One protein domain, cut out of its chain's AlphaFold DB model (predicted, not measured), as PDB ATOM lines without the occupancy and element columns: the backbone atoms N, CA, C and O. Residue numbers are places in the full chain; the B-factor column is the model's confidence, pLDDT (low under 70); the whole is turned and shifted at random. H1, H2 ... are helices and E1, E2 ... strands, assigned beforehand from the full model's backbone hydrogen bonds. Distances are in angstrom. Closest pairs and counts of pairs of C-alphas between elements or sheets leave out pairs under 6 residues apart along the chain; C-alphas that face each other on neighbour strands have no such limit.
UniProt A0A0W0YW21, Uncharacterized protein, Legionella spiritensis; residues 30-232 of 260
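AT A GLANCE: This is residues 30 to 232 of the 260 residues of an uncharacterized protein of Legionella spiritensis (UniProt A0A0W0YW21). A six-stranded sheet, strongly twisted and curled like part of a barrel, curls round one long helix, H2, while a second helix, H3, packs on the sheet's E2 and E3 and meets H2 near the last residues of both, making a corner. A small sheet of three short strands, E1, E7 and E6, lies well away from this core, and a long stretch with no named element, residues 161 to 203, joins E8 to H3. The printed part has 203 residues, with four named helices and nine named strands in the order E1 E2 E3 E4 H1 H2 E5 E6 E7 E8 H3 H4 E9. The large sheet has the order E5 E8 E4 E3 E2 E9, all antiparallel, and the small one, E1 E7 E6, is mixed; the class is mixed, helices and strands, with under half of the residues in named elements. The whole is compact, with a radius of gyration of the C-alphas of 17.0 A and spans of 49 by 41 by 29 A.

IN THESE COORDINATES: In the large sheet, E5 is residues 122 to 126, E8 residues 154 to 160 with 20.1 A from first to last C-alpha, and E4 residues 79 to 84 with 15.2 A. E3 is residues 63 to 69, 20.2 A long, E2 residues 54 to 60, 17.6 A long, and E9 residues 228 to 231, ending at C-alpha 231 at (-8.800, 35.355, 50.052). H2, residues 99 to 117, is 26.7 A long and begins at C-alpha 99 at (-1.204, 13.289, 49.253). H3 is residues 204 to 217, 20.1 A long. The short helices are H1, residues 89 to 92, and H4, residues 220 to 224. In the small sheet, E1 is residues 30 to 32, beginning at C-alpha 30 at (6.969, 8.222, 33.785), E7 residues 141 to 144 and E6 residues 133 to 136.

HOW THE PARTS SIT: The large sheet has edge strands E5 and E9. E2, E3 and E4 form a meander, each strand the antiparallel neighbour of the one before; N 58 and O 65 are 2.9 A apart, and N 80 and O 68 are 2.8 A apart. E8 is antiparallel to E4, with N 79 and O 157 at 2.8 A, and to E5, with N 160 and O 122 at 2.7 A. E9 is antiparallel to E2, with N 59 and O 229 at 2.8 A. E4, H1 with H2, and E5 make a split strand-helix-strand unit, two strands running the same way with E8 between them, and its crossover is right-handed. H2 and H3 are on one face of this sheet, making two layers. The closest C-alphas of H2 and E8 are those of Tyr 116 and Gly 159, 5.8 A apart. H3 has a height over the sheet of 8.6 A and runs along the strands, at 9 degrees to E2 on the local plane; it lies over E2 and only just over E3, on which 3 of its C-alphas fall. H2, with residues 111 to 116 alone, touches H3, with residues 212 to 216 alone, about perpendicular at 74 degrees; the closest C-alphas are those of Thr 115 and Glu 215, 5.6 A apart. H1 and H4 only graze the sheet. In the small sheet E7 is parallel to E1, with N 144 and O 31 at 2.8 A, and antiparallel to E6, its hairpin partner, with N 134 and O 143 at 2.8 A. E6 and E5 are apart, as are E7 and E8. In H2, H3 and H4 every O i to N i+4 pair is within hydrogen-bond range; H1 is too short for such a pair.

THE WHOLE: The two C-alphas farthest apart are those of Asp 138 and Asn 218, 51.7 A. The printed part has no cut. The long links are E1 to E2, 21 residues, and E8 to H3, 43 residues. Mean pLDDT of the printed part is 93.3; residues 186 to 195, in the link from E8 to H3, are under 70.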
ATOM      1  N   LYS A  30       7.554   6.885  33.708       93.25
ATOM      2  CA  LYS A  30       6.969   8.222  33.785       93.25
ATOM      3  C   LYS A  30       8.111   9.226  33.779       93.25
ATOM      4  O   LYS A  30       8.959   9.177  34.668       93.25
ATOM      5  N   ILE A  31       8.129  10.120  32.795       95.81
ATOM      6  CA  ILE A  31       9.180  11.133  32.632       95.81
ATOM      7  C   ILE A  31       8.554  12.522  32.668       95.81
ATOM      8  O   ILE A  31       7.584  12.800  31.969       95.81
ATOM      9  N   TYR A  32       9.133  13.414  33.465       96.12
ATOM     10  CA  TYR A  32       8.721  14.812  33.531       96.12
ATOM     11  C   TYR A  32       9.566  15.685  32.612       96.12
ATOM     12  O   TYR A  32      10.787  15.534  32.564       96.12
ATOM     13  N   TYR A  33       8.935  16.650  31.945       95.88
ATOM     14  CA  TYR A  33       9.641  17.662  31.166       95.88
ATOM     15  C   TYR A  33      10.582  18.492  32.055       95.88
ATOM     16  O   TYR A  33      10.129  19.160  32.986       95.88
ATOM     17  N   GLN A  34      11.879  18.461  31.729       92.44
ATOM     18  CA  GLN A  34      12.964  19.131  32.466       92.44
ATOM     19  C   GLN A  34      13.408  20.466  31.838       92.44
ATOM     20  O   GLN A  34      14.363  21.081  32.304       92.44
ATOM     21  N   GLY A  35      12.769  20.909  30.751       89.62
ATOM     22  CA  GLY A  35      13.141  22.164  30.101       89.62
ATOM     23  C   GLY A  35      12.627  23.398  30.848       89.62
ATOM     24  O   GLY A  35      11.680  23.336  31.633       89.62
ATOM     25  N   ASN A  36      13.229  24.550  30.561       91.00
ATOM     26  CA  ASN A  36      12.852  25.819  31.179       91.00
ATOM     27  C   ASN A  36      11.664  26.474  30.462       91.00
ATOM     28  O   ASN A  36      11.618  26.527  29.234       91.00
ATOM     29  N   TYR A  37      10.739  27.046  31.235       93.12
ATOM     30  CA  TYR A  37       9.711  27.948  30.713       93.12
ATOM     31  C   TYR A  37      10.247  29.380  30.652       93.12
ATOM     32  O   TYR A  37      10.880  29.857  31.599       93.12
ATOM     33  N   LEU A  38       9.968  30.079  29.547       92.56
ATOM     34  CA  LEU A  38      10.357  31.481  29.363       92.56
ATOM     35  C   LEU A  38       9.694  32.382  30.422       92.56
ATOM     36  O   LEU A  38       8.542  32.130  30.760       92.56
ATOM     37  N   PRO A  39      10.333  33.470  30.898       89.81
ATOM     38  CA  PRO A  39       9.771  34.335  31.946       89.81
ATOM     39  C   PRO A  39       8.356  34.878  31.666       89.81
ATOM     40  O   PRO A  39       7.562  35.020  32.589       89.81
ATOM     41  N   GLY A  40       8.018  35.131  30.397       91.94
ATOM     42  CA  GLY A  40       6.682  35.573  29.969       91.94
ATOM     43  C   GLY A  40       5.656  34.447  29.779       91.94
ATOM     44  O   GLY A  40       4.549  34.697  29.312       91.94
ATOM     45  N   HIS A  41       6.007  33.197  30.089       93.75
ATOM     46  CA  HIS A  41       5.101  32.065  29.938       93.75
ATOM     47  C   HIS A  41       3.900  32.219  30.880       93.75
ATOM     48  O   HIS A  41       4.061  32.508  32.068       93.75
ATOM     49  N   TRP A  42       2.691  31.987  30.361       93.12
ATOM     50  CA  TRP A  42       1.431  32.192  31.088       93.12
ATOM     51  C   TRP A  42       1.384  31.432  32.421       93.12
ATOM     52  O   TRP A  42       0.864  31.942  33.405       93.12
ATOM     53  N   ALA A  43       1.968  30.232  32.467       92.31
ATOM     54  CA  ALA A  43       1.952  29.381  33.654       92.31
ATOM     55  C   ALA A  43       2.849  29.895  34.795       92.31
ATOM     56  O   ALA A  43       2.666  29.488  35.939       92.31
ATOM     57  N   LEU A  44       3.815  30.770  34.492       94.25
ATOM     58  CA  LEU A  44       4.699  31.377  35.489       94.25
ATOM     59  C   LEU A  44       4.134  32.671  36.081       94.25
ATOM     60  O   LEU A  44       4.703  33.188  37.039       94.25
ATOM     61  N   GLN A  45       3.055  33.212  35.507       92.38
ATOM     62  CA  GLN A  45       2.481  34.464  35.982       92.38
ATOM     63  C   GLN A  45       1.776  34.240  37.328       92.38
ATOM     64  O   GLN A  45       1.037  33.261  37.468       92.38
ATOM     65  N   PRO A  46       1.983  35.124  38.320       91.19
ATOM     66  CA  PRO A  46       1.332  34.997  39.612       91.19
ATOM     67  C   PRO A  46      -0.175  35.224  39.482       91.19
ATOM     68  O   PRO A  46      -0.646  36.038  38.685       91.19
ATOM     69  N   TYR A  47      -0.939  34.536  40.324       93.69
ATOM     70  CA  TYR A  47      -2.375  34.747  40.435       93.69
ATOM     71  C   TYR A  47      -2.650  35.863  41.439       93.69
ATOM     72  O   TYR A  47      -2.261  35.769  42.604       93.69
ATOM     73  N   VAL A  48      -3.359  36.900  41.001       92.38
ATOM     74  CA  VAL A  48      -3.739  38.048  41.832       92.38
ATOM     75  C   VAL A  48      -5.254  38.187  41.884       92.38
ATOM     76  O   VAL A  48      -5.952  37.920  40.912       92.38
ATOM     77  N   THR A  49      -5.786  38.602  43.030       89.38
ATOM     78  CA  THR A  49      -7.237  38.733  43.247       89.38
ATOM     79  C   THR A  49      -7.869  39.873  42.448       89.38
ATOM     80  O   THR A  49      -9.075  39.850  42.211       89.38
ATOM     81  N   SER A  50      -7.070  40.850  42.012       88.69
ATOM     82  CA  SER A  50      -7.495  41.930  41.117       88.69
ATOM     83  C   SER A  50      -7.740  41.469  39.678       88.69
ATOM     84  O   SER A  50      -8.383  42.185  38.915       88.69
ATOM     85  N   ASP A  51      -7.259  40.283  39.299       91.12
ATOM     86  CA  ASP A  51      -7.479  39.737  37.968       91.12
ATOM     87  C   ASP A  51      -8.966  39.377  37.775       91.12
ATOM     88  O   ASP A  51      -9.524  38.629  38.590       91.12
ATOM     89  N   PRO A  52      -9.622  39.857  36.699       90.00
ATOM     90  CA  PRO A  52     -11.045  39.625  36.461       90.00
ATOM     91  C   PRO A  52     -11.421  38.147  36.320       90.00
ATOM     92  O   PRO A  52     -12.591  37.819  36.519       90.00
ATOM     93  N   LYS A  53     -10.468  37.251  36.015       94.75
ATOM     94  CA  LYS A  53     -10.733  35.802  35.940       94.75
ATOM     95  C   LYS A  53     -10.630  35.095  37.288       94.75
ATOM     96  O   LYS A  53     -11.201  34.016  37.452       94.75
ATOM     97  N   VAL A  54      -9.881  35.649  38.242       96.75
ATOM     98  CA  VAL A  54      -9.592  34.990  39.523       96.75
ATOM     99  C   VAL A  54     -10.802  35.114  40.435       96.75
ATOM    100  O   VAL A  54     -11.206  36.205  40.801       96.75
ATOM    101  N   VAL A  55     -11.384  33.994  40.852       97.44
ATOM    102  CA  VAL A  55     -12.503  33.968  41.802       97.44
ATOM    103  C   VAL A  55     -11.980  34.181  43.220       97.44
ATOM    104  O   VAL A  55     -12.448  35.089  43.909       97.44
ATOM    105  N   ALA A  56     -10.991  33.385  43.627       97.50
ATOM    106  CA  ALA A  56     -10.374  33.439  44.949       97.50
ATOM    107  C   ALA A  56      -8.965  32.830  44.927       97.50
ATOM    108  O   ALA A  56      -8.656  31.976  44.092       97.50
ATOM    109  N   LEU A  57      -8.140  33.219  45.896       97.94
ATOM    110  CA  LEU A  57      -6.968  32.449  46.307       97.94
ATOM    111  C   LEU A  57      -7.319  31.664  47.569       97.94
ATOM    112  O   LEU A  57      -8.066  32.154  48.415       97.94
ATOM    113  N   ALA A  58      -6.786  30.457  47.705       97.88
ATOM    114  CA  ALA A  58      -7.041  29.598  48.850       97.88
ATOM    115  C   ALA A  58      -5.738  29.106  49.479       97.88
ATOM    116  O   ALA A  58      -4.731  28.932  48.795       97.88
ATOM    117  N   CYS A  59      -5.777  28.859  50.785       97.81
ATOM    118  CA  CYS A  59      -4.706  28.224  51.536       97.81
ATOM    119  C   CYS A  59      -5.243  26.976  52.239       97.81
ATOM    120  O   CYS A  59      -6.297  27.030  52.874       97.81
ATOM    121  N   PHE A  60      -4.499  25.876  52.164       97.44
ATOM    122  CA  PHE A  60      -4.729  24.668  52.954       97.44
ATOM    123  C   PHE A  60      -3.397  24.191  53.520       97.44
ATOM    124  O   PHE A  60      -2.523  23.781  52.761       97.44
ATOM    125  N   LYS A  61      -3.217  24.247  54.845       95.12
ATOM    126  CA  LYS A  61      -1.974  23.802  55.512       95.12
ATOM    127  C   LYS A  61      -0.698  24.348  54.836       95.12
ATOM    128  O   LYS A  61       0.234  23.598  54.567       95.12
ATOM    129  N   ARG A  62      -0.668  25.662  54.570       94.88
ATOM    130  CA  ARG A  62       0.427  26.402  53.893       94.88
ATOM    131  C   ARG A  62       0.588  26.126  52.390       94.88
ATOM    132  O   ARG A  62       1.469  26.718  51.776       94.88
ATOM    133  N   LEU A  63      -0.248  25.276  51.797       97.56
ATOM    134  CA  LEU A  63      -0.311  25.068  50.349       97.56
ATOM    135  C   LEU A  63      -1.259  26.092  49.727       97.56
ATOM    136  O   LEU A  63      -2.379  26.266  50.212       97.56
ATOM    137  N   GLU A  64      -0.815  26.749  48.660       97.94
ATOM    138  CA  GLU A  64      -1.579  27.781  47.963       97.94
ATOM    139  C   GLU A  64      -2.319  27.198  46.756       97.94
ATOM    140  O   GLU A  64      -1.786  26.372  46.015       97.94
ATOM    141  N   TYR A  65      -3.540  27.674  46.520       98.50
ATOM    142  CA  TYR A  65      -4.333  27.317  45.347       98.50
ATOM    143  C   TYR A  65      -4.964  28.563  44.730       98.50
ATOM    144  O   TYR A  65      -5.338  29.500  45.439       98.50
ATOM    145  N   ALA A  66      -5.140  28.551  43.411       98.19
ATOM    146  CA  ALA A  66      -5.952  29.530  42.697       98.19
ATOM    147  C   ALA A  66      -7.272  28.900  42.255       98.19
ATOM    148  O   ALA A  66      -7.289  27.785  41.732       98.19
ATOM    149  N   ILE A  67      -8.359  29.653  42.415       98.50
ATOM    150  CA  ILE A  67      -9.677  29.365  41.852       98.50
ATOM    151  C   ILE A  67      -9.968  30.453  40.826       98.50
ATOM    152  O   ILE A  67     -10.000  31.633  41.177       98.50
ATOM    153  N   TYR A  68     -10.177  30.090  39.567       98.12
ATOM    154  CA  TYR A  68     -10.388  31.066  38.497       98.12
ATOM    155  C   TYR A  68     -11.251  30.507  37.369       98.12
ATOM    156  O   TYR A  68     -11.312  29.296  37.167       98.12
ATOM    157  N   LEU A  69     -11.917  31.384  36.622       98.19
ATOM    158  CA  LEU A  69     -12.630  30.991  35.411       98.19
ATOM    159  C   LEU A  69     -11.646  30.599  34.317       98.19
ATOM    160  O   LEU A  69     -10.626  31.256  34.108       98.19
ATOM    161  N   ASN A  70     -11.969  29.536  33.589       96.62
ATOM    162  CA  ASN A  70     -11.186  29.110  32.449       96.62
ATOM    163  C   ASN A  70     -11.177  30.234  31.398       96.62
ATOM    164  O   ASN A  70     -12.238  30.580  30.880       96.62
ATOM    165  N   PRO A  71     -10.007  30.793  31.045       94.50
ATOM    166  CA  PRO A  71      -9.953  31.977  30.195       94.50
ATOM    167  C   PRO A  71     -10.325  31.700  28.733       94.50
ATOM    168  O   PRO A  71     -10.578  32.641  27.989       94.50
ATOM    169  N   THR A  72     -10.353  30.435  28.303       92.44
ATOM    170  CA  THR A  72     -10.534  30.058  26.894       92.44
ATOM    171  C   THR A  72     -11.860  29.366  26.592       92.44
ATOM    172  O   THR A  72     -12.112  29.071  25.426       92.44
ATOM    173  N   ASP A  73     -12.707  29.093  27.591       94.19
ATOM    174  CA  ASP A  73     -13.989  28.404  27.398       94.19
ATOM    175  C   ASP A  73     -15.034  28.855  28.431       94.19
ATOM    176  O   ASP A  73     -14.921  28.528  29.614       94.19
ATOM    177  N   GLU A  74     -16.059  29.581  27.984       95.00
ATOM    178  CA  GLU A  74     -17.140  30.096  28.838       95.00
ATOM    179  C   GLU A  74     -18.197  29.044  29.199       95.00
ATOM    180  O   GLU A  74     -18.978  29.232  30.134       95.00
ATOM    181  N   ARG A  75     -18.247  27.927  28.460       95.88
ATOM    182  CA  ARG A  75     -19.313  26.922  28.572       95.88
ATOM    183  C   ARG A  75     -19.388  26.338  29.978       95.88
ATOM    184  O   ARG A  75     -18.371  25.977  30.575       95.88
ATOM    185  N   GLY A  76     -20.607  26.215  30.499       97.50
ATOM    186  CA  GLY A  76     -20.847  25.759  31.868       97.50
ATOM    187  C   GLY A  76     -20.225  26.678  32.922       97.50
ATOM    188  O   GLY A  76     -19.992  26.235  34.047       97.50
ATOM    189  N   TYR A  77     -19.885  27.916  32.545       98.12
ATOM    190  CA  TYR A  77     -19.093  28.857  33.330       98.12
ATOM    191  C   TYR A  77     -17.786  28.255  33.855       98.12
ATOM    192  O   TYR A  77     -17.438  28.513  34.999       98.12
ATOM    193  N   ARG A  78     -17.102  27.391  33.093       97.19
ATOM    194  CA  ARG A  78     -16.045  26.503  33.612       97.19
ATOM    195  C   ARG A  78     -14.999  27.231  34.468       97.19
ATOM    196  O   ARG A  78     -14.343  28.154  34.001       97.19
ATOM    197  N   SER A  79     -14.771  26.735  35.681       98.06
ATOM    198  CA  SER A  79     -13.665  27.127  36.561       98.06
ATOM    199  C   SER A  79     -12.537  26.099  36.552       98.06
ATOM    200  O   SER A  79     -12.722  24.938  36.175       98.06
ATOM    201  N   ILE A  80     -11.369  26.536  37.010       98.31
ATOM    202  CA  ILE A  80     -10.209  25.721  37.344       98.31
ATOM    203  C   ILE A  80      -9.842  25.996  38.803       98.31
ATOM    204  O   ILE A  80      -9.778  27.152  39.225       98.31
ATOM    205  N   VAL A  81      -9.574  24.928  39.553       98.56
ATOM    206  CA  VAL A  81      -8.833  24.989  40.817       98.56
ATOM    207  C   VAL A  81      -7.468  24.372  40.564       98.56
ATOM    208  O   VAL A  81      -7.401  23.261  40.044       98.56
ATOM    209  N   THR A  82      -6.390  25.071  40.903       98.31
ATOM    210  CA  THR A  82      -5.017  24.586  40.691       98.31
ATOM    211  C   THR A  82      -4.147  24.867  41.901       98.31
ATOM    212  O   THR A  82      -4.292  25.916  42.527       98.31
ATOM    213  N   LEU A  83      -3.229  23.952  42.208       98.44
ATOM    214  CA  LEU A  83      -2.107  24.219  43.105       98.44
ATOM    215  C   LEU A  83      -1.232  25.318  42.487       98.44
ATOM    216  O   LEU A  83      -0.970  25.293  41.280       98.44
ATOM    217  N   ILE A  84      -0.797  26.269  43.308       98.00
ATOM    218  CA  ILE A  84       0.089  27.364  42.910       98.00
ATOM    219  C   ILE A  84       1.213  27.535  43.930       98.00
ATOM    220  O   ILE A  84       1.156  27.034  45.050       98.00
ATOM    221  N   ASN A  85       2.223  28.299  43.538       96.50
ATOM    222  CA  ASN A  85       3.138  28.955  44.454       96.50
ATOM    223  C   ASN A  85       3.446  30.327  43.857       96.50
ATOM    224  O   ASN A  85       4.260  30.437  42.939       96.50
ATOM    225  N   ASN A  86       2.784  31.372  44.355       93.31
ATOM    226  CA  ASN A  86       2.920  32.716  43.780       93.31
ATOM    227  C   ASN A  86       4.334  33.305  43.944       93.31
ATOM    228  O   ASN A  86       4.658  34.279  43.267       93.31
ATOM    229  N   LYS A  87       5.173  32.735  44.823       92.94
ATOM    230  CA  LYS A  87       6.587  33.119  44.957       92.94
ATOM    231  C   LYS A  87       7.457  32.471  43.883       92.94
ATOM    232  O   LYS A  87       8.341  33.129  43.349       92.94
ATOM    233  N   ASP A  88       7.207  31.199  43.575       94.38
ATOM    234  CA  ASP A  88       7.871  30.495  42.477       94.38
ATOM    235  C   ASP A  88       7.030  29.328  41.943       94.38
ATOM    236  O   ASP A  88       7.052  28.205  42.461       94.38
ATOM    237  N   MET A  89       6.325  29.589  40.842       95.31
ATOM    238  CA  MET A  89       5.451  28.626  40.172       95.31
ATOM    239  C   MET A  89       6.191  27.386  39.649       95.31
ATOM    240  O   MET A  89       5.564  26.341  39.473       95.31
ATOM    241  N   ARG A  90       7.514  27.443  39.443       94.31
ATOM    242  CA  ARG A  90       8.298  26.285  38.965       94.31
ATOM    243  C   ARG A  90       8.264  25.127  39.953       94.31
ATOM    244  O   ARG A  90       8.251  23.971  39.551       94.31
ATOM    245  N   THR A  91       8.173  25.439  41.244       95.06
ATOM    246  CA  THR A  91       8.179  24.452  42.333       95.06
ATOM    247  C   THR A  91       6.930  23.568  42.387       95.06
ATOM    248  O   THR A  91       6.903  22.597  43.144       95.06
ATOM    249  N   VAL A  92       5.884  23.872  41.611       96.25
ATOM    250  CA  VAL A  92       4.623  23.104  41.569       96.25
ATOM    251  C   VAL A  92       4.343  22.479  40.196       96.25
ATOM    252  O   VAL A  92       3.286  21.877  39.988       96.25
ATOM    253  N   MET A  93       5.286  22.588  39.257       96.06
ATOM    254  CA  MET A  93       5.170  22.062  37.895       96.06
ATOM    255  C   MET A  93       5.953  20.766  37.724       96.06
ATOM    256  O   MET A  93       6.994  20.589  38.347       96.06
ATOM    257  N   ASN A  94       5.486  19.905  36.816       96.31
ATOM    258  CA  ASN A  94       6.260  18.784  36.269       96.31
ATOM    259  C   ASN A  94       6.917  17.896  37.340       96.31
ATOM    260  O   ASN A  94       8.085  17.526  37.232       96.31
ATOM    261  N   ARG A  95       6.162  17.553  38.381       96.25
ATOM    262  CA  ARG A  95       6.620  16.652  39.436       96.25
ATOM    263  C   ARG A  95       5.478  15.827  39.993       96.25
ATOM    264  O   ARG A  95       4.308  16.045  39.671       96.25
ATOM    265  N   ASP A  96       5.830  14.903  40.871       96.44
ATOM    266  CA  ASP A  96       4.848  14.229  41.698       96.44
ATOM    267  C   ASP A  96       4.249  15.165  42.747       96.44
ATOM    268  O   ASP A  96       4.912  16.044  43.306       96.44
ATOM    269  N   TYR A  97       2.963  14.944  43.005       97.56
ATOM    270  CA  TYR A  97       2.196  15.665  44.009       97.56
ATOM    271  C   TYR A  97       1.942  14.774  45.212       97.56
ATOM    272  O   TYR A  97       1.450  13.649  45.073       97.56
ATOM    273  N   SER A  98       2.233  15.315  46.388       98.19
ATOM    274  CA  SER A  98       1.981  14.688  47.677       98.19
ATOM    275  C   SER A  98       0.487  14.458  47.915       98.19
ATOM    276  O   SER A  98      -0.384  15.149  47.374       98.19
ATOM    277  N   SER A  99       0.173  13.520  48.808       98.19
ATOM    278  CA  SER A  99      -1.204  13.289  49.253       98.19
ATOM    279  C   SER A  99      -1.835  14.551  49.844       98.19
ATOM    280  O   SER A  99      -3.021  14.788  49.643       98.19
ATOM    281  N   LEU A 100      -1.052  15.395  50.526       98.00
ATOM    282  CA  LEU A 100      -1.554  16.623  51.139       98.00
ATOM    283  C   LEU A 100      -1.999  17.661  50.098       98.00
ATOM    284  O   LEU A 100      -3.056  18.268  50.261       98.00
ATOM    285  N   GLU A 101      -1.232  17.815  49.014       98.62
ATOM    286  CA  GLU A 101      -1.592  18.666  47.871       98.62
ATOM    287  C   GLU A 101      -2.870  18.172  47.185       98.62
ATOM    288  O   GLU A 101      -3.763  18.951  46.851       98.62
ATOM    289  N   ARG A 102      -3.010  16.850  47.037       98.50
ATOM    290  CA  ARG A 102      -4.213  16.238  46.455       98.50
ATOM    291  C   ARG A 102      -5.440  16.392  47.351       98.50
ATOM    292  O   ARG A 102      -6.525  16.661  46.841       98.50
ATOM    293  N   ILE A 103      -5.278  16.259  48.669       98.38
ATOM    294  CA  ILE A 103      -6.355  16.474  49.646       98.38
ATOM    295  C   ILE A 103      -6.829  17.928  49.605       98.38
ATOM    296  O   ILE A 103      -8.032  18.167  49.517       98.38
ATOM    297  N   GLY A 104      -5.902  18.893  49.620       98.19
ATOM    298  CA  GLY A 104      -6.246  20.313  49.534       98.19
ATOM    299  C   GLY A 104      -7.006  20.645  48.250       98.19
ATOM    300  O   GLY A 104      -8.074  21.257  48.316       98.19
ATOM    301  N   LEU A 105      -6.525  20.150  47.100       98.62
ATOM    302  CA  LEU A 105      -7.253  20.269  45.832       98.62
ATOM    303  C   LEU A 105      -8.651  19.640  45.932       98.62
ATOM    304  O   LEU A 105      -9.630  20.271  45.546       98.62
ATOM    305  N   GLY A 106      -8.763  18.419  46.460       98.56
ATOM    306  CA  GLY A 106     -10.028  17.692  46.570       98.56
ATOM    307  C   GLY A 106     -11.088  18.441  47.382       98.56
ATOM    308  O   GLY A 106     -12.226  18.563  46.932       98.56
ATOM    309  N   ILE A 107     -10.709  19.004  48.533       98.38
ATOM    310  CA  ILE A 107     -11.617  19.808  49.368       98.38
ATOM    311  C   ILE A 107     -12.096  21.045  48.597       98.38
ATOM    312  O   ILE A 107     -13.294  21.328  48.575       98.38
ATOM    313  N   LEU A 108     -11.188  21.756  47.921       98.50
ATOM    314  CA  LEU A 108     -11.530  22.945  47.133       98.50
ATOM    315  C   LEU A 108     -12.398  22.623  45.910       98.50
ATOM    316  O   LEU A 108     -13.280  23.403  45.557       98.50
ATOM    317  N   VAL A 109     -12.192  21.467  45.278       98.62
ATOM    318  CA  VAL A 109     -13.039  20.988  44.179       98.62
ATOM    319  C   VAL A 109     -14.466  20.753  44.661       98.62
ATOM    320  O   VAL A 109     -15.399  21.191  43.992       98.62
ATOM    321  N   GLN A 110     -14.651  20.124  45.825       98.25
ATOM    322  CA  GLN A 110     -15.986  19.922  46.402       98.25
ATOM    323  C   GLN A 110     -16.625  21.238  46.849       98.25
ATOM    324  O   GLN A 110     -17.804  21.472  46.579       98.25
ATOM    325  N   MET A 111     -15.830  22.143  47.426       98.31
ATOM    326  CA  MET A 111     -16.265  23.502  47.741       98.31
ATOM    327  C   MET A 111     -16.804  24.213  46.502       98.31
ATOM    328  O   MET A 111     -17.910  24.752  46.523       98.31
ATOM    329  N   MET A 112     -16.065  24.165  45.393       98.62
ATOM    330  CA  MET A 112     -16.521  24.758  44.142       98.62
ATOM    331  C   MET A 112     -17.723  24.022  43.558       98.62
ATOM    332  O   MET A 112     -18.658  24.686  43.125       98.62
ATOM    333  N   ALA A 113     -17.774  22.690  43.586       98.44
ATOM    334  CA  ALA A 113     -18.948  21.944  43.132       98.44
ATOM    335  C   ALA A 113     -20.220  22.387  43.877       98.44
ATOM    336  O   ALA A 113     -21.239  22.674  43.246       98.44
ATOM    337  N   GLN A 114     -20.140  22.553  45.202       98.38
ATOM    338  CA  GLN A 114     -21.242  23.072  46.010       98.38
ATOM    339  C   GLN A 114     -21.613  24.518  45.646       98.38
ATOM    340  O   GLN A 114     -22.802  24.833  45.565       98.38
ATOM    341  N   THR A 115     -20.628  25.384  45.376       98.50
ATOM    342  CA  THR A 115     -20.859  26.744  44.852       98.50
ATOM    343  C   THR A 115     -21.650  26.704  43.541       98.50
ATOM    344  O   THR A 115     -22.639  27.422  43.399       98.50
ATOM    345  N   TYR A 116     -21.281  25.835  42.594       98.56
ATOM    346  CA  TYR A 116     -22.006  25.686  41.326       98.56
ATOM    347  C   TYR A 116     -23.417  25.131  41.510       98.56
ATOM    348  O   TYR A 116     -24.325  25.586  40.819       98.56
ATOM    349  N   SER A 117     -23.639  24.214  42.454       97.94
ATOM    350  CA  SER A 117     -24.979  23.683  42.754       97.94
ATOM    351  C   SER A 117     -25.953  24.743  43.291       97.94
ATOM    352  O   SER A 117     -27.158  24.519  43.299       97.94
ATOM    353  N   ARG A 118     -25.455  25.912  43.725       98.12
ATOM    354  CA  ARG A 118     -26.276  27.083  44.098       98.12
ATOM    355  C   ARG A 118     -26.580  28.030  42.931       98.12
ATOM    356  O   ARG A 118     -27.346  28.978  43.087       98.12
ATOM    357  N   ILE A 119     -25.961  27.813  41.772       98.31
ATOM    358  CA  ILE A 119     -26.119  28.648  40.570       98.31
ATOM    359  C   ILE A 119     -26.842  27.863  39.477       98.31
ATOM    360  O   ILE A 119     -27.749  28.378  38.834       98.31
ATOM    361  N   THR A 120     -26.443  26.613  39.271       98.38
ATOM    362  CA  THR A 120     -26.935  25.729  38.213       98.38
ATOM    363  C   THR A 120     -27.518  24.442  38.800       98.38
ATOM    364  O   THR A 120     -27.059  24.022  39.860       98.38
ATOM    365  N   PRO A 121     -28.461  23.771  38.108       97.69
ATOM    366  CA  PRO A 121     -29.101  22.549  38.604       97.69
ATOM    367  C   PRO A 121     -28.139  21.406  38.939       97.69
ATOM    368  O   PRO A 121     -28.396  20.633  39.855       97.69
ATOM    369  N   VAL A 122     -27.050  21.271  38.181       97.31
ATOM    370  CA  VAL A 122     -26.066  20.202  38.360       97.31
ATOM    371  C   VAL A 122     -24.670  20.799  38.285       97.31
ATOM    372  O   VAL A 122     -24.366  21.549  37.361       97.31
ATOM    373  N   SER A 123     -23.801  20.434  39.221       97.81
ATOM    374  CA  SER A 123     -22.365  20.680  39.123       97.81
ATOM    375  C   SER A 123     -21.644  19.407  38.687       97.81
ATOM    376  O   SER A 123     -22.023  18.292  39.046       97.81
ATOM    377  N   GLN A 124     -20.612  19.568  37.870       97.31
ATOM    378  CA  GLN A 124     -19.716  18.493  37.464       97.31
ATOM    379  C   GLN A 124     -18.278  18.897  37.767       97.31
ATOM    380  O   GLN A 124     -17.936  20.083  37.787       97.31
ATOM    381  N   THR A 125     -17.437  17.898  38.015       97.12
ATOM    382  CA  THR A 125     -16.011  18.081  38.262       97.12
ATOM    383  C   THR A 125     -15.215  17.088  37.430       97.12
ATOM    384  O   THR A 125     -15.683  15.988  37.133       97.12
ATOM    385  N   ALA A 126     -14.014  17.483  37.022       95.31
ATOM    386  CA  ALA A 126     -13.103  16.620  36.286       95.31
ATOM    387  C   ALA A 126     -11.659  16.946  36.665       95.31
ATOM    388  O   ALA A 126     -11.180  18.054  36.425       95.31
ATOM    389  N   MET A 127     -10.959  15.973  37.245       93.50
ATOM    390  CA  MET A 127      -9.514  16.037  37.445       93.50
ATOM    391  C   MET A 127      -8.854  15.315  36.277       93.50
ATOM    392  O   MET A 127      -9.002  14.106  36.127       93.50
ATOM    393  N   MET A 128      -8.182  16.072  35.419       89.38
ATOM    394  CA  MET A 128      -7.537  15.568  34.209       89.38
ATOM    395  C   MET A 128      -6.155  16.213  34.076       89.38
ATOM    396  O   MET A 128      -5.752  17.019  34.909       89.38
ATOM    397  N   GLY A 129      -5.436  15.876  33.011       86.88
ATOM    398  CA  GLY A 129      -4.179  16.539  32.652       86.88
ATOM    399  C   GLY A 129      -3.816  16.360  31.181       86.88
ATOM    400  O   GLY A 129      -2.686  16.605  30.789       86.88
ATOM    401  N   ASN A 130      -4.767  15.935  30.345       88.38
ATOM    402  CA  ASN A 130      -4.478  15.360  29.029       88.38
ATOM    403  C   ASN A 130      -3.648  16.289  28.129       88.38
ATOM    404  O   ASN A 130      -2.770  15.820  27.420       88.38
ATOM    405  N   ASN A 131      -3.862  17.607  28.205       89.69
ATOM    406  CA  ASN A 131      -3.154  18.586  27.371       89.69
ATOM    407  C   ASN A 131      -1.656  18.740  27.699       89.69
ATOM    408  O   ASN A 131      -0.927  19.351  26.921       89.69
ATOM    409  N   CYS A 132      -1.196  18.196  28.826       91.69
ATOM    410  CA  CYS A 132       0.217  18.164  29.201       91.69
ATOM    411  C   CYS A 132       0.773  16.736  29.276       91.69
ATOM    412  O   CYS A 132       1.879  16.548  29.775       91.69
ATOM    413  N   HIS A 133       0.023  15.729  28.821       93.25
ATOM    414  CA  HIS A 133       0.454  14.336  28.825       93.25
ATOM    415  C   HIS A 133       0.811  13.893  27.403       93.25
ATOM    416  O   HIS A 133       0.138  14.258  26.443       93.25
ATOM    417  N   GLY A 134       1.851  13.077  27.277       91.62
ATOM    418  CA  GLY A 134       2.203  12.366  26.052       91.62
ATOM    419  C   GLY A 134       2.429  10.889  26.349       91.62
ATOM    420  O   GLY A 134       2.757  10.529  27.479       91.62
ATOM    421  N   TYR A 135       2.259  10.038  25.346       93.12
ATOM    422  CA  TYR A 135       2.527   8.610  25.456       93.12
ATOM    423  C   TYR A 135       3.300   8.140  24.229       93.12
ATOM    424  O   TYR A 135       2.882   8.400  23.102       93.12
ATOM    425  N   ASP A 136       4.425   7.478  24.468       91.88
ATOM    426  CA  ASP A 136       5.208   6.790  23.449       91.88
ATOM    427  C   ASP A 136       4.888   5.295  23.524       91.88
ATOM    428  O   ASP A 136       5.200   4.628  24.514       91.88
ATOM    429  N   SER A 137       4.230   4.784  22.481       91.81
ATOM    430  CA  SER A 137       3.810   3.386  22.387       91.81
ATOM    431  C   SER A 137       4.970   2.416  22.203       91.81
ATOM    432  O   SER A 137       4.842   1.260  22.598       91.81
ATOM    433  N   ASP A 138       6.085   2.873  21.633       90.44
ATOM    434  CA  ASP A 138       7.225   2.013  21.315       90.44
ATOM    435  C   ASP A 138       8.040   1.732  22.581       90.44
ATOM    436  O   ASP A 138       8.473   0.604  22.821       90.44
ATOM    437  N   THR A 139       8.199   2.748  23.436       90.19
ATOM    438  CA  THR A 139       8.913   2.613  24.718       90.19
ATOM    439  C   THR A 139       7.993   2.330  25.908       90.19
ATOM    440  O   THR A 139       8.469   1.956  26.980       90.19
ATOM    441  N   GLY A 140       6.678   2.516  25.754       91.38
ATOM    442  CA  GLY A 140       5.706   2.443  26.848       91.38
ATOM    443  C   GLY A 140       5.809   3.605  27.845       91.38
ATOM    444  O   GLY A 140       5.294   3.505  28.964       91.38
ATOM    445  N   THR A 141       6.485   4.694  27.474       94.06
ATOM    446  CA  THR A 141       6.766   5.828  28.364       94.06
ATOM    447  C   THR A 141       5.643   6.855  28.331       94.06
ATOM    448  O   THR A 141       5.208   7.302  27.271       94.06
ATOM    449  N   THR A 142       5.211   7.302  29.510       94.94
ATOM    450  CA  THR A 142       4.330   8.467  29.657       94.94
ATOM    451  C   THR A 142       5.150   9.712  29.979       94.94
ATOM    452  O   THR A 142       5.872   9.757  30.979       94.94
ATOM    453  N   TYR A 143       4.998  10.747  29.162       95.00
ATOM    454  CA  TYR A 143       5.628  12.050  29.348       95.00
ATOM    455  C   TYR A 143       4.651  13.024  30.003       95.00
ATOM    456  O   TYR A 143       3.491  13.112  29.603       95.00
ATOM    457  N   LEU A 144       5.120  13.766  31.004       96.12
ATOM    458  CA  LEU A 144       4.325  14.729  31.763       96.12
ATOM    459  C   LEU A 144       4.946  16.125  31.697       96.12
ATOM    460  O   LEU A 144       6.089  16.346  32.100       96.12
ATOM    461  N   GLY A 145       4.152  17.084  31.236       95.44
ATOM    462  CA  GLY A 145       4.595  18.424  30.883       95.44
ATOM    463  C   GLY A 145       5.161  18.490  29.466       95.44
ATOM    464  O   GLY A 145       5.685  17.521  28.922       95.44
ATOM    465  N   THR A 146       5.068  19.670  28.863       94.38
ATOM    466  CA  THR A 146       5.639  19.971  27.545       94.38
ATOM    467  C   THR A 146       6.284  21.352  27.569       94.38
ATOM    468  O   THR A 146       6.015  22.149  28.462       94.38
ATOM    469  N   ALA A 147       7.044  21.704  26.530       92.00
ATOM    470  CA  ALA A 147       7.584  23.057  26.376       92.00
ATOM    471  C   ALA A 147       6.507  24.168  26.322       92.00
ATOM    472  O   ALA A 147       6.829  25.335  26.536       92.00
ATOM    473  N   ARG A 148       5.243  23.828  26.018       91.88
ATOM    474  CA  ARG A 148       4.128  24.787  25.874       91.88
ATOM    475  C   ARG A 148       3.165  24.801  27.062       91.88
ATOM    476  O   ARG A 148       2.409  25.757  27.231       91.88
ATOM    477  N   GLU A 149       3.109  23.712  27.818       94.31
ATOM    478  CA  GLU A 149       2.120  23.511  28.874       94.31
ATOM    479  C   GLU A 149       2.706  22.615  29.971       94.31
ATOM    480  O   GLU A 149       2.908  21.419  29.728       94.31
ATOM    481  N   PRO A 150       3.001  23.173  31.160       96.06
ATOM    482  CA  PRO A 150       3.420  22.371  32.296       96.06
ATOM    483  C   PRO A 150       2.301  21.469  32.784       96.06
ATOM    484  O   PRO A 150       1.123  21.823  32.742       96.06
ATOM    485  N   CYS A 151       2.703  20.335  33.346       96.25
ATOM    486  CA  CYS A 151       1.829  19.543  34.185       96.25
ATOM    487  C   CYS A 151       1.673  20.245  35.535       96.25
ATOM    488  O   CYS A 151       2.653  20.435  36.256       96.25
ATOM    489  N   LEU A 152       0.437  20.644  35.841       96.81
ATOM    490  CA  LEU A 152       0.016  21.267  37.094       96.81
ATOM    491  C   LEU A 152      -1.070  20.412  37.751       96.81
ATOM    492  O   LEU A 152      -1.948  19.883  37.066       96.81
ATOM    493  N   LEU A 153      -1.061  20.328  39.082       98.00
ATOM    494  CA  LEU A 153      -2.140  19.703  39.840       98.00
ATOM    495  C   LEU A 153      -3.371  20.607  39.797       98.00
ATOM    496  O   LEU A 153      -3.422  21.622  40.494       98.00
ATOM    497  N   HIS A 154      -4.363  20.232  38.995       98.19
ATOM    498  CA  HIS A 154      -5.570  21.022  38.817       98.19
ATOM    499  C   HIS A 154      -6.805  20.163  38.552       98.19
ATOM    500  O   HIS A 154      -6.724  18.978  38.227       98.19
ATOM    501  N   ALA A 155      -7.968  20.786  38.689       98.19
ATOM    502  CA  ALA A 155      -9.251  20.210  38.334       98.19
ATOM    503  C   ALA A 155     -10.167  21.275  37.732       98.19
ATOM    504  O   ALA A 155     -10.060  22.465  38.034       98.19
ATOM    505  N   HIS A 156     -11.093  20.822  36.898       97.81
ATOM    506  CA  HIS A 156     -12.137  21.635  36.299       97.81
ATOM    507  C   HIS A 156     -13.457  21.449  37.037       97.81
ATOM    508  O   HIS A 156     -13.786  20.339  37.453       97.81
ATOM    509  N   ILE A 157     -14.231  22.528  37.141       98.19
ATOM    510  CA  ILE A 157     -15.588  22.528  37.695       98.19
ATOM    511  C   ILE A 157     -16.497  23.294  36.738       98.19
ATOM    512  O   ILE A 157     -16.090  24.319  36.192       98.19
ATOM    513  N   MET A 158     -17.701  22.792  36.488       97.31
ATOM    514  CA  MET A 158     -18.666  23.409  35.577       97.31
ATOM    515  C   MET A 158     -20.101  23.163  36.026       97.31
ATOM    516  O   MET A 158     -20.410  22.155  36.663       97.31
ATOM    517  N   GLY A 159     -20.981  24.081  35.644       98.00
ATOM    518  CA  GLY A 159     -22.421  23.939  35.786       98.00
ATOM    519  C   GLY A 159     -23.050  23.253  34.575       98.00
ATOM    520  O   GLY A 159     -22.590  23.403  33.441       98.00
ATOM    521  N   ARG A 160     -24.132  22.516  34.815       97.81
ATOM    522  CA  ARG A 160     -24.990  21.880  33.812       97.81
ATOM    523  C   ARG A 160     -26.447  22.237  34.098       97.81
ATOM    524  O   ARG A 160     -26.871  22.345  35.247       97.81
ATOM    525  N   GLY A 161     -27.216  22.416  33.033       97.19
ATOM    526  CA  GLY A 161     -28.598  22.886  33.069       97.19
ATOM    527  C   GLY A 161     -29.097  23.143  31.652       97.19
ATOM    528  O   GLY A 161     -28.494  22.661  30.693       97.19
ATOM    529  N   ASN A 162     -30.175  23.911  31.498       97.25
ATOM    530  CA  ASN A 162     -30.610  24.342  30.171       97.25
ATOM    531  C   ASN A 162     -29.554  25.300  29.577       97.25
ATOM    532  O   ASN A 162     -29.358  26.383  30.131       97.25
ATOM    533  N   PRO A 163     -28.875  24.948  28.467       95.81
ATOM    534  CA  PRO A 163     -27.751  25.734  27.950       95.81
ATOM    535  C   PRO A 163     -28.150  27.141  27.487       95.81
ATOM    536  O   PRO A 163     -27.310  28.036  27.458       95.81
ATOM    537  N   ASN A 164     -29.430  27.357  27.177       96.44
ATOM    538  CA  ASN A 164     -29.945  28.643  26.704       96.44
ATOM    539  C   ASN A 164     -30.419  29.559  27.846       96.44
ATOM    540  O   ASN A 164     -30.893  30.663  27.589       96.44
ATOM    541  N   VAL A 165     -30.327  29.111  29.103       97.94
ATOM    542  CA  VAL A 165     -30.747  29.889  30.275       97.94
ATOM    543  C   VAL A 165     -29.567  30.661  30.852       97.94
ATOM    544  O   VAL A 165     -28.454  30.147  30.979       97.94
ATOM    545  N   ALA A 166     -29.837  31.904  31.243       98.19
ATOM    546  CA  ALA A 166     -28.904  32.756  31.957       98.19
ATOM    547  C   ALA A 166     -29.024  32.544  33.475       98.19
ATOM    548  O   ALA A 166     -29.708  33.296  34.165       98.19
ATOM    549  N   TYR A 167     -28.372  31.499  33.994       98.25
ATOM    550  CA  TYR A 167     -28.308  31.236  35.443       98.25
ATOM    551  C   TYR A 167     -27.486  32.297  36.191       98.25
ATOM    552  O   TYR A 167     -27.700  32.553  37.374       98.25
ATOM    553  N   VAL A 168     -26.559  32.944  35.482       98.25
ATOM    554  CA  VAL A 168     -25.963  34.222  35.868       98.25
ATOM    555  C   VAL A 168     -26.622  35.309  35.026       98.25
ATOM    556  O   VAL A 168     -26.680  35.192  33.803       98.25
ATOM    557  N   ALA A 169     -27.108  36.376  35.663       97.12
ATOM    558  CA  ALA A 169     -27.843  37.438  34.981       97.12
ATOM    559  C   ALA A 169     -27.073  37.992  33.764       97.12
ATOM    560  O   ALA A 169     -25.979  38.547  33.890       97.12
ATOM    561  N   GLY A 170     -27.669  37.844  32.578       96.44
ATOM    562  CA  GLY A 170     -27.105  38.320  31.316       96.44
ATOM    563  C   GLY A 170     -25.900  37.531  30.794       96.44
ATOM    564  O   GLY A 170     -25.148  38.099  30.008       96.44
ATOM    565  N   VAL A 171     -25.700  36.282  31.233       97.94
ATOM    566  CA  VAL A 171     -24.700  35.351  30.684       97.94
ATOM    567  C   VAL A 171     -25.353  33.981  30.528       97.94
ATOM    568  O   VAL A 171     -25.746  33.377  31.520       97.94
ATOM    569  N   VAL A 172     -25.488  33.463  29.310       97.31
ATOM    570  CA  VAL A 172     -26.077  32.128  29.079       97.31
ATOM    571  C   VAL A 172     -25.114  31.011  29.493       97.31
ATOM    572  O   VAL A 172     -23.901  31.186  29.437       97.31
ATOM    573  N   LEU A 173     -25.642  29.862  29.924       97.00
ATOM    574  CA  LEU A 173     -24.812  28.750  30.406       97.00
ATOM    575  C   LEU A 173     -23.947  28.120  29.305       97.00
ATOM    576  O   LEU A 173     -22.814  27.715  29.569       97.00
ATOM    577  N   ASN A 174     -24.489  28.016  28.088       94.81
ATOM    578  CA  ASN A 174     -23.917  27.255  26.978       94.81
ATOM    579  C   ASN A 174     -23.587  25.792  27.354       94.81
ATOM    580  O   ASN A 174     -24.020  25.258  28.376       94.81
ATOM    581  N   GLY A 175     -22.828  25.117  26.488       91.31
ATOM    582  CA  GLY A 175     -22.467  23.711  26.649       91.31
ATOM    583  C   GLY A 175     -23.561  22.742  26.185       91.31
ATOM    584  O   GLY A 175     -24.637  23.154  25.748       91.31
ATOM    585  N   PRO A 176     -23.282  21.433  26.234       91.00
ATOM    586  CA  PRO A 176     -24.235  20.423  25.805       91.00
ATOM    587  C   PRO A 176     -25.395  20.284  26.798       91.00
ATOM    588  O   PRO A 176     -25.212  20.388  28.020       91.00
ATOM    589  N   LYS A 177     -26.584  19.966  26.269       91.69
ATOM    590  CA  LYS A 177     -27.773  19.648  27.075       91.69
ATOM    591  C   LYS A 177     -27.461  18.531  28.093       91.69
ATOM    592  O   LYS A 177     -26.647  17.651  27.793       91.69
ATOM    593  N   PRO A 178     -28.078  18.541  29.290       93.06
ATOM    594  CA  PRO A 178     -27.938  17.449  30.251       93.06
ATOM    595  C   PRO A 178     -28.276  16.095  29.610       93.06
ATOM    596  O   PRO A 178     -29.136  16.022  28.738       93.06
ATOM    597  N   GLY A 179     -27.562  15.042  30.013       90.56
ATOM    598  CA  GLY A 179     -27.606  13.721  29.369       90.56
ATOM    599  C   GLY A 179     -26.531  13.513  28.294       90.56
ATOM    600  O   GLY A 179     -26.138  12.379  28.049       90.56
ATOM    601  N   VAL A 180     -25.978  14.587  27.720       89.88
ATOM    602  CA  VAL A 180     -24.815  14.521  26.819       89.88
ATOM    603  C   VAL A 180     -23.530  14.814  27.600       89.88
ATOM    604  O   VAL A 180     -23.504  15.692  28.477       89.88
ATOM    605  N   ALA A 181     -22.459  14.074  27.297       89.44
ATOM    606  CA  ALA A 181     -21.147  14.269  27.907       89.44
ATOM    607  C   ALA A 181     -20.631  15.694  27.653       89.44
ATOM    608  O   ALA A 181     -20.733  16.215  26.545       89.44
ATOM    609  N   PHE A 182     -20.085  16.334  28.687       89.94
ATOM    610  CA  PHE A 182     -19.409  17.616  28.528       89.94
ATOM    611  C   PHE A 182     -17.971  17.347  28.096       89.94
ATOM    612  O   PHE A 182     -17.164  16.883  28.902       89.94
ATOM    613  N   LEU A 183     -17.653  17.620  26.832       86.81
ATOM    614  CA  LEU A 183     -16.326  17.354  26.296       86.81
ATOM    615  C   LEU A 183     -15.446  18.597  26.456       86.81
ATOM    616  O   LEU A 183     -15.733  19.698  25.968       86.81
ATOM    617  N   PHE A 184     -14.364  18.421  27.209       83.25
ATOM    618  CA  PHE A 184     -13.304  19.411  27.302       83.25
ATOM    619  C   PHE A 184     -12.492  19.351  26.022       83.25
ATOM    620  O   PHE A 184     -12.153  18.265  25.559       83.25
ATOM    621  N   LYS A 185     -12.164  20.519  25.471       77.44
ATOM    622  CA  LYS A 185     -11.357  20.577  24.261       77.44
ATOM    623  C   LYS A 185     -10.001  19.910  24.510       77.44
ATOM    624  O   LYS A 185      -9.206  20.422  25.306       77.44
ATOM    625  N   SER A 186      -9.739  18.808  23.812       66.69
ATOM    626  CA  SER A 186      -8.387  18.269  23.678       66.69
ATOM    627  C   SER A 186      -7.620  19.150  22.699       66.69
ATOM    628  O   SER A 186      -8.167  19.600  21.686       66.69
ATOM    629  N   LYS A 187      -6.348  19.428  22.983       68.25
ATOM    630  CA  LYS A 187      -5.477  20.087  22.000       68.25
ATOM    631  C   LYS A 187      -5.054  19.154  20.863       68.25
ATOM    632  O   LYS A 187      -4.595  19.662  19.844       68.25
ATOM    633  N   ASP A 188      -5.242  17.845  21.012       62.19
ATOM    634  CA  ASP A 188      -5.080  16.887  19.920       62.19
ATOM    635  C   ASP A 188      -6.277  16.998  18.949       62.19
ATOM    636  O   ASP A 188      -7.418  16.731  19.349       62.19
ATOM    637  N   PRO A 189      -6.054  17.431  17.692       60.28
ATOM    638  CA  PRO A 189      -7.122  17.602  16.712       60.28
ATOM    639  C   PRO A 189      -7.752  16.277  16.261       60.28
ATOM    640  O   PRO A 189      -8.842  16.309  15.691       60.28
ATOM    641  N   ASN A 190      -7.105  15.138  16.521       61.75
ATOM    642  CA  ASN A 190      -7.531  13.824  16.036       61.75
ATOM    643  C   ASN A 190      -8.446  13.077  17.019       61.75
ATOM    644  O   ASN A 190      -8.912  11.984  16.705       61.75
ATOM    645  N   VAL A 191      -8.727  13.646  18.198       62.62
ATOM    646  CA  VAL A 191      -9.616  13.021  19.188       62.62
ATOM    647  C   VAL A 191     -11.087  13.244  18.793       62.62
ATOM    648  O   VAL A 191     -11.529  14.399  18.726       62.62
ATOM    649  N   PRO A 192     -11.880  12.176  18.561       50.47
ATOM    650  CA  PRO A 192     -13.311  12.292  18.281       50.47
ATOM    651  C   PRO A 192     -14.057  13.012  19.415       50.47
ATOM    652  O   PRO A 192     -13.804  12.763  20.591       50.47
ATOM    653  N   GLY A 193     -15.004  13.893  19.071       55.91
ATOM    654  CA  GLY A 193     -15.798  14.634  20.064       55.91
ATOM    655  C   GLY A 193     -15.129  15.903  20.608       55.91
ATOM    656  O   GLY A 193     -15.467  16.373  21.691       55.91
ATOM    657  N   ASN A 194     -14.179  16.488  19.878       57.50
ATOM    658  CA  ASN A 194     -13.564  17.746  20.286       57.50
ATOM    659  C   ASN A 194     -14.557  18.916  20.148       57.50
ATOM    660  O   ASN A 194     -14.671  19.543  19.091       57.50
ATOM    661  N   ASP A 195     -15.304  19.207  21.211       63.88
ATOM    662  CA  ASP A 195     -16.194  20.362  21.229       63.88
ATOM    663  C   ASP A 195     -15.405  21.665  21.030       63.88
ATOM    664  O   ASP A 195     -14.324  21.881  21.595       63.88
ATOM    665  N   LYS A 196     -15.989  22.599  20.272       72.56
ATOM    666  CA  LYS A 196     -15.426  23.943  20.132       72.56
ATOM    667  C   LYS A 196     -15.508  24.673  21.475       72.56
ATOM    668  O   LYS A 196     -16.578  24.800  22.067       72.56
ATOM    669  N   SER A 197     -14.368  25.186  21.932       81.00
ATOM    670  CA  SER A 197     -14.305  26.162  23.018       81.00
ATOM    671  C   SER A 197     -15.046  27.434  22.610       81.00
ATOM    672  O   SER A 197     -14.874  27.896  21.478       81.00
ATOM    673  N   VAL A 198     -15.827  28.014  23.521       84.50
ATOM    674  CA  VAL A 198     -16.526  29.283  23.270       84.50
ATOM    675  C   VAL A 198     -15.829  30.384  24.060       84.50
ATOM    676  O   VAL A 198     -15.627  30.250  25.262       84.50
ATOM    677  N   ALA A 199     -15.403  31.447  23.381       91.56
ATOM    678  CA  ALA A 199     -14.722  32.560  24.029       91.56
ATOM    679  C   ALA A 199     -15.710  33.414  24.831       91.56
ATOM    680  O   ALA A 199     -16.820  33.661  24.367       91.56
ATOM    681  N   TRP A 200     -15.258  33.911  25.982       95.38
ATOM    682  CA  TRP A 200     -16.004  34.859  26.804       95.38
ATOM    683  C   TRP A 200     -16.326  36.138  26.037       95.38
ATOM    684  O   TRP A 200     -15.423  36.759  25.461       95.38
ATOM    685  N   LYS A 201     -17.581  36.597  26.091       96.12
ATOM    686  CA  LYS A 201     -17.905  37.944  25.605       96.12
ATOM    687  C   LYS A 201     -17.506  38.992  26.642       96.12
ATOM    688  O   LYS A 201     -17.378  38.728  27.842       96.12
ATOM    689  N   LYS A 202     -17.323  40.226  26.169       95.31
ATOM    690  CA  LYS A 202     -16.931  41.371  27.001       95.31
ATOM    691  C   LYS A 202     -17.884  41.530  28.196       95.31
ATOM    692  O   LYS A 202     -19.090  41.673  28.008       95.31
ATOM    693  N   GLY A 203     -17.339  41.555  29.411       94.88
ATOM    694  CA  GLY A 203     -18.107  41.776  30.639       94.88
ATOM    695  C   GLY A 203     -18.776  40.528  31.232       94.88
ATOM    696  O   GLY A 203     -19.323  40.602  32.332       94.88
ATOM    697  N   GLU A 204     -18.811  39.395  30.519       97.06
ATOM    698  CA  GLU A 204     -19.481  38.183  31.009       97.06
ATOM    699  C   GLU A 204     -18.665  37.486  32.104       97.06
ATOM    700  O   GLU A 204     -19.228  37.071  33.120       97.06
ATOM    701  N   MET A 205     -17.337  37.438  31.952       96.69
ATOM    702  CA  MET A 205     -16.434  36.829  32.931       96.69
ATOM    703  C   MET A 205     -16.565  37.496  34.306       96.69
ATOM    704  O   MET A 205     -16.735  36.805  35.310       96.69
ATOM    705  N   GLU A 206     -16.585  38.832  34.371       95.56
ATOM    706  CA  GLU A 206     -16.706  39.561  35.637       95.56
ATOM    707  C   GLU A 206     -18.065  39.334  36.317       95.56
ATOM    708  O   GLU A 206     -18.152  39.298  37.548       95.56
ATOM    709  N   LYS A 207     -19.147  39.172  35.541       97.31
ATOM    710  CA  LYS A 207     -20.474  38.833  36.086       97.31
ATOM    711  C   LYS A 207     -20.460  37.450  36.731       97.31
ATOM    712  O   LYS A 207     -20.950  37.296  37.852       97.31
ATOM    713  N   VAL A 208     -19.867  36.469  36.051       98.19
ATOM    714  CA  VAL A 208     -19.754  35.099  36.565       98.19
ATOM    715  C   VAL A 208     -18.842  35.049  37.790       98.19
ATOM    716  O   VAL A 208     -19.246  34.488  38.807       98.19
ATOM    717  N   VAL A 209     -17.666  35.687  37.758       97.56
ATOM    718  CA  VAL A 209     -16.766  35.769  38.923       97.56
ATOM    719  C   VAL A 209     -17.476  36.383  40.125       97.56
ATOM    720  O   VAL A 209     -17.397  35.841  41.226       97.56
ATOM    721  N   ARG A 210     -18.220  37.477  39.932       96.44
ATOM    722  CA  ARG A 210     -18.993  38.118  41.006       96.44
ATOM    723  C   ARG A 210     -20.028  37.173  41.609       96.44
ATOM    724  O   ARG A 210     -20.128  37.090  42.832       96.44
ATOM    725  N   ARG A 211     -20.773  36.444  40.770       98.00
ATOM    726  CA  ARG A 211     -21.761  35.465  41.242       98.00
ATOM    727  C   ARG A 211     -21.096  34.306  41.988       98.00
ATOM    728  O   ARG A 211     -21.587  33.925  43.045       98.00
ATOM    729  N   LEU A 212     -19.978  33.783  41.485       98.00
ATOM    730  CA  LEU A 212     -19.221  32.721  42.154       98.00
ATOM    731  C   LEU A 212     -18.681  33.176  43.511       98.00
ATOM    732  O   LEU A 212     -18.825  32.446  44.482       98.00
ATOM    733  N   ARG A 213     -18.113  34.386  43.606       97.25
ATOM    734  CA  ARG A 213     -17.628  34.950  44.878       97.25
ATOM    735  C   ARG A 213     -18.744  35.094  45.908       97.25
ATOM    736  O   ARG A 213     -18.534  34.743  47.064       97.25
ATOM    737  N   LEU A 214     -19.922  35.565  45.490       96.88
ATOM    738  CA  LEU A 214     -21.093  35.659  46.365       96.88
ATOM    739  C   LEU A 214     -21.446  34.287  46.957       96.88
ATOM    740  O   LEU A 214     -21.523  34.137  48.175       96.88
ATOM    741  N   GLU A 215     -21.611  33.273  46.106       98.00
ATOM    742  CA  GLU A 215     -21.998  31.938  46.570       98.00
ATOM    743  C   GLU A 215     -20.895  31.236  47.373       98.00
ATOM    744  O   GLU A 215     -21.194  30.540  48.347       98.00
ATOM    745  N   LEU A 216     -19.628  31.475  47.026       96.88
ATOM    746  CA  LEU A 216     -18.473  30.982  47.770       96.88
ATOM    747  C   LEU A 216     -18.414  31.604  49.175       96.88
ATOM    748  O   LEU A 216     -18.223  30.890  50.161       96.88
ATOM    749  N   GLY A 217     -18.664  32.913  49.288       96.06
ATOM    750  CA  GLY A 217     -18.795  33.616  50.566       96.06
ATOM    751  C   GLY A 217     -19.917  33.052  51.440       96.06
ATOM    752  O   GLY A 217     -19.741  32.918  52.651       96.06
ATOM    753  N   ASN A 218     -21.016  32.610  50.825       96.69
ATOM    754  CA  ASN A 218     -22.140  31.978  51.518       96.69
ATOM    755  C   ASN A 218     -21.856  30.537  52.003       96.69
ATOM    756  O   ASN A 218     -22.697  29.974  52.708       96.69
ATOM    757  N   ILE A 219     -20.753  29.891  51.598       96.44
ATOM    758  CA  ILE A 219     -20.369  28.542  52.080       96.44
ATOM    759  C   ILE A 219     -19.027  28.488  52.806       96.44
ATOM    760  O   ILE A 219     -18.718  27.463  53.414       96.44
ATOM    761  N   GLN A 220     -18.216  29.547  52.758       95.06
ATOM    762  CA  GLN A 220     -16.823  29.495  53.214       95.06
ATOM    763  C   GLN A 220     -16.650  29.010  54.658       95.06
ATOM    764  O   GLN A 220     -15.716  28.268  54.947       95.06
ATOM    765  N   SER A 221     -17.577  29.356  55.553       94.38
ATOM    766  CA  SER A 221     -17.524  28.964  56.965       94.38
ATOM    767  C   SER A 221     -17.624  27.449  57.170       94.38
ATOM    768  O   SER A 221     -17.004  26.912  58.088       94.38
ATOM    769  N   ALA A 222     -18.344  26.735  56.299       93.94
ATOM    770  CA  ALA A 222     -18.421  25.277  56.349       93.94
ATOM    771  C   ALA A 222     -17.069  24.626  56.011       93.94
ATOM    772  O   ALA A 222     -16.703  23.626  56.626       93.94
ATOM    773  N   TYR A 223     -16.307  25.229  55.093       95.81
ATOM    774  CA  TYR A 223     -15.006  24.732  54.634       95.81
ATOM    775  C   TYR A 223     -13.826  25.219  55.477       95.81
ATOM    776  O   TYR A 223     -12.805  24.534  55.543       95.81
ATOM    777  N   ALA A 224     -13.981  26.328  56.205       94.38
ATOM    778  CA  ALA A 224     -12.991  26.792  57.175       94.38
ATOM    779  C   ALA A 224     -12.674  25.723  58.234       94.38
ATOM    780  O   ALA A 224     -11.514  25.515  58.586       94.38
ATOM    781  N   ARG A 225     -13.682  24.949  58.665       91.75
ATOM    782  CA  ARG A 225     -13.500  23.815  59.592       91.75
ATOM    783  C   ARG A 225     -12.651  22.676  59.023       91.75
ATOM    784  O   ARG A 225     -12.112  21.882  59.783       91.75
ATOM    785  N   HIS A 226     -12.513  22.606  57.701       93.69
ATOM    786  CA  HIS A 226     -11.644  21.653  57.012       93.69
ATOM    787  C   HIS A 226     -10.238  22.222  56.751       93.69
ATOM    788  O   HIS A 226      -9.452  21.604  56.037       93.69
ATOM    789  N   GLY A 227      -9.898  23.380  57.331       94.50
ATOM    790  CA  GLY A 227      -8.578  24.004  57.215       94.50
ATOM    791  C   GLY A 227      -8.374  24.825  55.942       94.50
ATOM    792  O   GLY A 227      -7.226  25.080  55.577       94.50
ATOM    793  N   ILE A 228      -9.459  25.208  55.256       96.69
ATOM    794  CA  ILE A 228      -9.418  26.105  54.096       96.69
ATOM    795  C   ILE A 228      -9.533  27.557  54.549       96.69
ATOM    796  O   ILE A 228     -10.513  27.941  55.182       96.69
ATOM    797  N   THR A 229      -8.590  28.387  54.117       95.94
ATOM    798  CA  THR A 229      -8.695  29.847  54.213       95.94
ATOM    799  C   THR A 229      -8.830  30.426  52.815       95.94
ATOM    800  O   THR A 229      -8.034  30.096  51.938       95.94
ATOM    801  N   LEU A 230      -9.816  31.297  52.600       95.12
ATOM    802  CA  LEU A 230     -10.016  31.990  51.329       95.12
ATOM    803  C   LEU A 230      -9.593  33.455  51.417       95.12
ATOM    804  O   LEU A 230      -9.862  34.144  52.398       95.12
ATOM    805  N   VAL A 231      -8.999  33.938  50.334       92.38
ATOM    806  CA  VAL A 231      -8.800  35.355  50.052       92.38
ATOM    807  C   VAL A 231      -9.555  35.675  48.769       92.38
ATOM    808  O   VAL A 231      -9.149  35.309  47.666       92.38
ATOM    809  N   MET A 232     -10.680  36.361  48.933       85.38
ATOM    810  CA  MET A 232     -11.438  36.974  47.848       85.38
ATOM    811  C   MET A 232     -11.155  38.477  47.874       85.38
ATOM    812  O   MET A 232     -10.972  39.030  48.963       85.38
TER     813      MET A 232